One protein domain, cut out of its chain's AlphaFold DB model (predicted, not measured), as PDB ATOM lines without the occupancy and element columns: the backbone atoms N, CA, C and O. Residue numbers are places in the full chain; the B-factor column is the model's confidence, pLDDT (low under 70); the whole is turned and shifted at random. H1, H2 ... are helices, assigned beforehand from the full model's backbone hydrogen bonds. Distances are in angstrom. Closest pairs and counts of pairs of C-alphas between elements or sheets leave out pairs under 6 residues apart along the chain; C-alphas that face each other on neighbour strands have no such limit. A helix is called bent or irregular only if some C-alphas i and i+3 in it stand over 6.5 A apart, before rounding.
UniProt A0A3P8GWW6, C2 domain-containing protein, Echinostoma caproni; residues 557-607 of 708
ATOM      1  N   LEU A 557     -34.932  27.718 189.838       71.94
ATOM      2  CA  LEU A 557     -34.160  28.692 189.066       71.94
ATOM      3  C   LEU A 557     -32.659  28.580 189.371       71.94
ATOM      4  O   LEU A 557     -31.869  28.453 188.439       71.94
ATOM      5  N   GLN A 558     -32.281  28.529 190.654       74.25
ATOM      6  CA  GLN A 558     -30.886  28.354 191.066       74.25
ATOM      7  C   GLN A 558     -30.288  27.075 190.473       74.25
ATOM      8  O   GLN A 558     -29.253  27.137 189.828       74.25
ATOM      9  N   ARG A 559     -30.981  25.931 190.573       77.25
ATOM     10  CA  ARG A 559     -30.497  24.672 189.974       77.25
ATOM     11  C   ARG A 559     -30.323  24.758 188.459       77.25
ATOM     12  O   ARG A 559     -29.440  24.103 187.913       77.25
ATOM     13  N   LYS A 560     -31.187  25.501 187.755       75.25
ATOM     14  CA  LYS A 560     -31.043  25.717 186.308       75.25
ATOM     15  C   LYS A 560     -29.826  26.596 186.002       75.25
ATOM     16  O   LYS A 560     -29.103  26.279 185.065       75.25
ATOM     17  N   ILE A 561     -29.571  27.631 186.802       76.19
ATOM     18  CA  ILE A 561     -28.403  28.510 186.655       76.19
ATOM     19  C   ILE A 561     -27.109  27.770 186.996       76.19
ATOM     20  O   ILE A 561     -26.183  27.816 186.198       76.19
ATOM     21  N   ASP A 562     -27.061  27.005 188.088       74.56
ATOM     22  CA  ASP A 562     -25.883  26.213 188.476       74.56
ATOM     23  C   ASP A 562     -25.496  25.201 187.390       74.56
ATOM     24  O   ASP A 562     -24.319  24.941 187.152       74.56
ATOM     25  N   ARG A 563     -26.490  24.656 186.675       75.94
ATOM     26  CA  ARG A 563     -26.249  23.795 185.508       75.94
ATOM     27  C   ARG A 563     -25.645  24.555 184.329       75.94
ATOM     28  O   ARG A 563     -24.889  23.953 183.579       75.94
ATOM     29  N   ILE A 564     -25.995  25.827 184.134       73.94
ATOM     30  CA  ILE A 564     -25.593  26.630 182.966       73.94
ATOM     31  C   ILE A 564     -24.280  27.394 183.217       73.94
ATOM     32  O   ILE A 564     -23.485  27.565 182.295       73.94
ATOM     33  N   ALA A 565     -24.007  27.787 184.462       76.00
ATOM     34  CA  ALA A 565     -22.818  28.524 184.885       76.00
ATOM     35  C   ALA A 565     -21.476  27.964 184.359       76.00
ATOM     36  O   ALA A 565     -20.681  28.759 183.850       76.00
ATOM     37  N   PRO A 566     -21.197  26.640 184.387       78.06
ATOM     38  CA  PRO A 566     -19.924  26.125 183.881       78.06
ATOM     39  C   PRO A 566     -19.747  26.346 182.371       78.06
ATOM     40  O   PRO A 566     -18.625  26.570 181.922       78.06
ATOM     41  N   TYR A 567     -20.828  26.358 181.580       76.12
ATOM     42  CA  TYR A 567     -20.751  26.580 180.131       76.12
ATOM     43  C   TYR A 567     -20.273  27.995 179.776       76.12
ATOM     44  O   TYR A 567     -19.567  28.162 178.782       76.12
ATOM     45  N   GLY A 568     -20.577  28.997 180.610       71.88
ATOM     46  CA  GLY A 568     -20.097  30.369 180.415       71.88
ATOM     47  C   GLY A 568     -18.570  30.476 180.468       71.88
ATOM     48  O   GLY A 568     -17.964  31.151 179.638       71.88
ATOM     49  N   VAL A 569     -17.926  29.741 181.381       76.19
ATOM     50  CA  VAL A 569     -16.457  29.714 181.511       76.19
ATOM     51  C   VAL A 569     -15.802  29.043 180.298       76.19
ATOM     52  O   VAL A 569     -14.772  29.511 179.811       76.19
ATOM     53  N   TYR A 570     -16.414  27.985 179.757       73.94
ATOM     54  CA  TYR A 570     -15.913  27.327 178.547       73.94
ATOM     55  C   TYR A 570     -16.038  28.210 177.304       73.94
ATOM     56  O   TYR A 570     -15.095  28.281 176.516       73.94
ATOM     57  N   LEU A 571     -17.151  28.937 177.154       71.81
ATOM     58  CA  LEU A 571     -17.312  29.927 176.085       71.81
ATOM     59  C   LEU A 571     -16.260  31.037 176.192       71.81
ATOM     60  O   LEU A 571     -15.661  31.411 175.185       71.81
ATOM     61  N   ALA A 572     -15.950  31.484 177.412       73.62
ATOM     62  CA  ALA A 572     -14.902  32.471 177.656       73.62
ATOM     63  C   ALA A 572     -13.514  32.001 177.235       73.62
ATOM     64  O   ALA A 572     -12.743  32.742 176.617       73.62
ATOM     65  N   GLN A 573     -13.187  30.755 177.565       77.94
ATOM     66  CA  GLN A 573     -11.916  30.159 177.187       77.94
ATOM     67  C   GLN A 573     -11.838  29.920 175.671       77.94
ATOM     68  O   GLN A 573     -10.794  30.167 175.061       77.94
ATOM     69  N   GLY A 574     -12.948  29.518 175.049       75.44
ATOM     70  CA  GLY A 574     -13.086  29.406 173.596       75.44
ATOM     71  C   GLY A 574     -12.861  30.742 172.885       75.44
ATOM     72  O   GLY A 574     -12.081  30.821 171.943       75.44
ATOM     73  N   GLN A 575     -13.447  31.828 173.389       73.31
ATOM     74  CA  GLN A 575     -13.244  33.163 172.826       73.31
ATOM     75  C   GLN A 575     -11.790  33.631 172.969       73.31
ATOM     76  O   GLN A 575     -11.205  34.140 172.016       73.31
ATOM     77  N   LYS A 576     -11.171  33.443 174.141       79.62
ATOM     78  CA  LYS A 576      -9.761  33.814 174.352       79.62
ATOM     79  C   LYS A 576      -8.835  33.044 173.422       79.62
ATOM     80  O   LYS A 576      -7.920  33.634 172.862       79.62
ATOM     81  N   THR A 577      -9.063  31.745 173.252       78.31
ATOM     82  CA  THR A 577      -8.280  30.942 172.305       78.31
ATOM     83  C   THR A 577      -8.511  31.421 170.874       78.31
ATOM     84  O   THR A 577      -7.537  31.691 170.183       78.31
ATOM     85  N   PHE A 578      -9.754  31.674 170.464       76.81
ATOM     86  CA  PHE A 578     -10.070  32.225 169.143       76.81
ATOM     87  C   PHE A 578      -9.372  33.567 168.861       76.81
ATOM     88  O   PHE A 578      -8.740  33.718 167.821       76.81
ATOM     89  N   ILE A 579      -9.398  34.511 169.808       79.06
ATOM     90  CA  ILE A 579      -8.718  35.812 169.673       79.06
ATOM     91  C   ILE A 579      -7.199  35.633 169.539       79.06
ATOM     92  O   ILE A 579      -6.566  36.326 168.748       79.06
ATOM     93  N   LYS A 580      -6.596  34.685 170.265       79.31
ATOM     94  CA  LYS A 580      -5.159  34.385 170.152       79.31
ATOM     95  C   LYS A 580      -4.783  33.772 168.805       79.31
ATOM     96  O   LYS A 580      -3.733  34.108 168.259       79.31
ATOM     97  N   LEU A 581      -5.646  32.905 168.269       77.19
ATOM     98  CA  LEU A 581      -5.504  32.369 166.915       77.19
ATOM     99  C   LEU A 581      -5.678  33.467 165.853       77.19
ATOM    100  O   LEU A 581      -4.953  33.479 164.865       77.19
ATOM    101  N   TYR A 582      -6.596  34.413 166.066       76.31
ATOM    102  CA  TYR A 582      -6.814  35.532 165.149       76.31
ATOM    103  C   TYR A 582      -5.673  36.560 165.178       76.31
ATOM    104  O   TYR A 582      -5.273  37.068 164.136       76.31
ATOM    105  N   ASN A 583      -5.093  36.827 166.351       81.44
ATOM    106  CA  ASN A 583      -3.994  37.782 166.534       81.44
ATOM    107  C   ASN A 583      -2.609  37.224 166.155       81.44
ATOM    108  O   ASN A 583      -1.601  37.885 166.400       81.44
ATOM    109  N   TRP A 584      -2.535  36.022 165.567       77.50
ATOM    110  CA  TRP A 584      -1.286  35.380 165.134       77.50
ATOM    111  C   TRP A 584      -0.230  35.216 166.245       77.50
ATOM    112  O   TRP A 584       0.967  35.150 165.958       77.50
ATOM    113  N   GLU A 585      -0.651  35.102 167.512       80.06
ATOM    114  CA  GLU A 585       0.270  34.975 168.658       80.06
ATOM    115  C   GLU A 585       1.143  33.713 168.526       80.06
ATOM    116  O   GLU A 585       2.338  33.727 168.822       80.06
ATOM    117  N   ASN A 586       0.568  32.638 167.972       81.12
ATOM    118  CA  ASN A 586       1.292  31.442 167.557       81.12
ATOM    119  C   ASN A 586       1.123  31.210 166.048       81.12
ATOM    120  O   ASN A 586       0.065  30.776 165.578       81.12
ATOM    121  N   ARG A 587       2.181  31.493 165.279       81.56
ATOM    122  CA  ARG A 587       2.149  31.484 163.805       81.56
ATOM    123  C   ARG A 587       1.772  30.119 163.223       81.56
ATOM    124  O   ARG A 587       1.018  30.064 162.261       81.56
ATOM    125  N   LEU A 588       2.230  29.016 163.822       83.50
ATOM    126  CA  LEU A 588       1.947  27.665 163.317       83.50
ATOM    127  C   LEU A 588       0.482  27.256 163.528       83.50
ATOM    128  O   LEU A 588      -0.151  26.746 162.608       83.50
ATOM    129  N   GLN A 589      -0.079  27.517 164.710       75.25
ATOM    130  CA  GLN A 589      -1.476  27.181 165.022       75.25
ATOM    131  C   GLN A 589      -2.468  28.048 164.235       75.25
ATOM    132  O   GLN A 589      -3.492  27.548 163.778       75.25
ATOM    133  N   SER A 590      -2.130  29.320 164.017       82.88
ATOM    134  CA  SER A 590      -2.948  30.256 163.234       82.88
ATOM    135  C   SER A 590      -2.944  29.889 161.743       82.88
ATOM    136  O   SER A 590      -4.000  29.862 161.114       82.88
ATOM    137  N   CYS A 591      -1.789  29.484 161.192       84.44
ATOM    138  CA  CYS A 591      -1.704  28.939 159.831       84.44
ATOM    139  C   CYS A 591      -2.518  27.649 159.670       84.44
ATOM    140  O   CYS A 591      -3.278  27.528 158.713       84.44
ATOM    141  N   LEU A 592      -2.398  26.697 160.603       83.06
ATOM    142  CA  LEU A 592      -3.169  25.448 160.559       83.06
ATOM    143  C   LEU A 592      -4.679  25.701 160.640       83.06
ATOM    144  O   LEU A 592      -5.443  25.067 159.916       83.06
ATOM    145  N   PHE A 593      -5.108  26.657 161.466       81.31
ATOM    146  CA  PHE A 593      -6.506  27.069 161.556       81.31
ATOM    147  C   PHE A 593      -7.007  27.713 160.260       81.31
ATOM    148  O   PHE A 593      -8.070  27.340 159.775       81.31
ATOM    149  N   MET A 594      -6.226  28.607 159.649       79.38
ATOM    150  CA  MET A 594      -6.575  29.220 158.363       79.38
ATOM    151  C   MET A 594      -6.634  28.197 157.229       79.38
ATOM    152  O   MET A 594      -7.554  28.245 156.416       79.38
ATOM    153  N   ILE A 595      -5.708  27.237 157.191       83.81
ATOM    154  CA  ILE A 595      -5.734  26.133 156.224       83.81
ATOM    155  C   ILE A 595      -6.981  25.269 156.454       83.81
ATOM    156  O   ILE A 595      -7.692  24.966 155.501       83.81
ATOM    157  N   GLY A 596      -7.298  24.936 157.707       80.69
ATOM    158  CA  GLY A 596      -8.500  24.183 158.072       80.69
ATOM    159  C   GLY A 596      -9.801  24.902 157.708       80.69
ATOM    160  O   GLY A 596     -10.692  24.291 157.126       80.69
ATOM    161  N   MET A 597      -9.895  26.206 157.973       75.81
ATOM    162  CA  MET A 597     -11.032  27.047 157.581       75.81
ATOM    163  C   MET A 597     -11.160  27.147 156.060       75.81
ATOM    164  O   MET A 597     -12.257  27.029 155.524       75.81
ATOM    165  N   SER A 598     -10.041  27.305 155.353       74.50
ATOM    166  CA  SER A 598     -10.020  27.368 153.888       74.50
ATOM    167  C   SER A 598     -10.460  26.038 153.267       74.50
ATOM    168  O   SER A 598     -11.261  26.028 152.338       74.50
ATOM    169  N   LEU A 599     -10.010  24.905 153.817       78.19
ATOM    170  CA  LEU A 599     -10.467  23.570 153.420       78.19
ATOM    171  C   LEU A 599     -11.948  23.355 153.757       78.19
ATOM    172  O   LEU A 599     -12.679  22.806 152.939       78.19
ATOM    173  N   ALA A 600     -12.423  23.826 154.911       69.50
ATOM    174  CA  ALA A 600     -13.838  23.761 155.264       69.50
ATOM    175  C   ALA A 600     -14.700  24.556 154.271       69.50
ATOM    176  O   ALA A 600     -15.704  24.046 153.792       69.50
ATOM    177  N   ILE A 601     -14.284  25.762 153.884       73.50
ATOM    178  CA  ILE A 601     -15.008  26.583 152.902       73.50
ATOM    179  C   ILE A 601     -14.998  25.936 151.506       73.50
ATOM    180  O   ILE A 601     -15.996  26.012 150.793       73.50
ATOM    181  N   LEU A 602     -13.905  25.270 151.119       72.38
ATOM    182  CA  LEU A 602     -13.782  24.624 149.806       72.38
ATOM    183  C   LEU A 602     -14.531  23.284 149.704       72.38
ATOM    184  O   LEU A 602     -14.989  22.933 148.618       72.38
ATOM    185  N   PHE A 603     -14.667  22.538 150.805       70.81
ATOM    186  CA  PHE A 603     -15.271  21.199 150.805       70.81
ATOM    187  C   PHE A 603     -16.694  21.135 151.384       70.81
ATOM    188  O   PHE A 603     -17.395  20.150 151.148       70.81
ATOM    189  N   VAL A 604     -17.162  22.153 152.117       67.88
ATOM    190  CA  VAL A 604     -18.498  22.146 152.737       67.88
ATOM    191  C   VAL A 604     -19.520  22.801 151.809       67.88
ATOM    192  O   VAL A 604     -19.663  24.019 151.743       67.88
ATOM    193  N   GLN A 605     -20.286  21.967 151.106       69.69
ATOM    194  CA  GLN A 605     -21.481  22.398 150.377       69.69
ATOM    195  C   GLN A 605     -22.634  22.687 151.367       69.69
ATOM    196  O   GLN A 605     -22.706  22.048 152.421       69.69
ATOM    197  N   PRO A 606     -23.576  23.604 151.065       63.50
ATOM    198  CA  PRO A 606     -24.575  24.086 152.031       63.50
ATOM    199  C   PRO A 606     -25.480  22.995 152.635       63.50
ATOM    200  O   PRO A 606     -25.969  23.155 153.751       63.50
ATOM    201  N   TYR A 607     -25.663  21.847 151.972       68.88
ATOM    202  CA  TYR A 607     -26.414  20.716 152.538       68.88
ATOM    203  C   TYR A 607     -25.637  19.933 153.614       68.88
ATOM    204  O   TYR A 607     -26.245  19.259 154.444       68.88
TER     205      TYR A 607
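AT A GLANCE: This is residues 557 to 607 of the 708 residues of the protein "C2 domain-containing protein" of Echinostoma caproni (UniProt A0A3P8GWW6). Two helices meet near their ends at a corner and make an L, the long arm being H1 and the shorter arm H2. The rest of each arm reaches away from the corner with nothing packed on it, and a short tail, residues 604 to 607, follows H2. The printed part has 51 residues with two named helices, H1 then H2, and no named strand; the class is all helix. The whole is extended, with a radius of gyration of the C-alphas of 16.1 A, and flat, spanning 44 by 34 by 11 A.

HOW THE PARTS SIT: H1, residues 557 to 582, has a kink of 31 degrees near residue 564. It is only just irregular: C-alphas 563 and 566 are 6.9 A apart. A tight link of 4 residues joins it to H2, residues 587 to 603. The two helices touch, H1 with residues 581 to 582 alone and H2 with residues 589 to 593 alone; their closest C-alphas, those of Leu 581 and Ser 590, are 5.0 A apart. Their lines are about perpendicular, at 76 degrees. In H2 every O i to N i+4 pair is within hydrogen-bond range; in H1, 18 of 22 are.

IN THESE COORDINATES: H1 begins at C-alpha 557, (-34.160, 28.692, 189.066), and measures 37.0 A from first to last C-alpha. H2 measures 24.0 A and ends at C-alpha 603, (-15.271, 21.199, 150.805).

THE WHOLE: The two C-alphas farthest apart, those of Gln 558 and Leu 602, are 44.8 A apart. The printed part has no cut. Mean pLDDT of the printed part is 76.3; residue 600 and residues 604 to 607 are under 70.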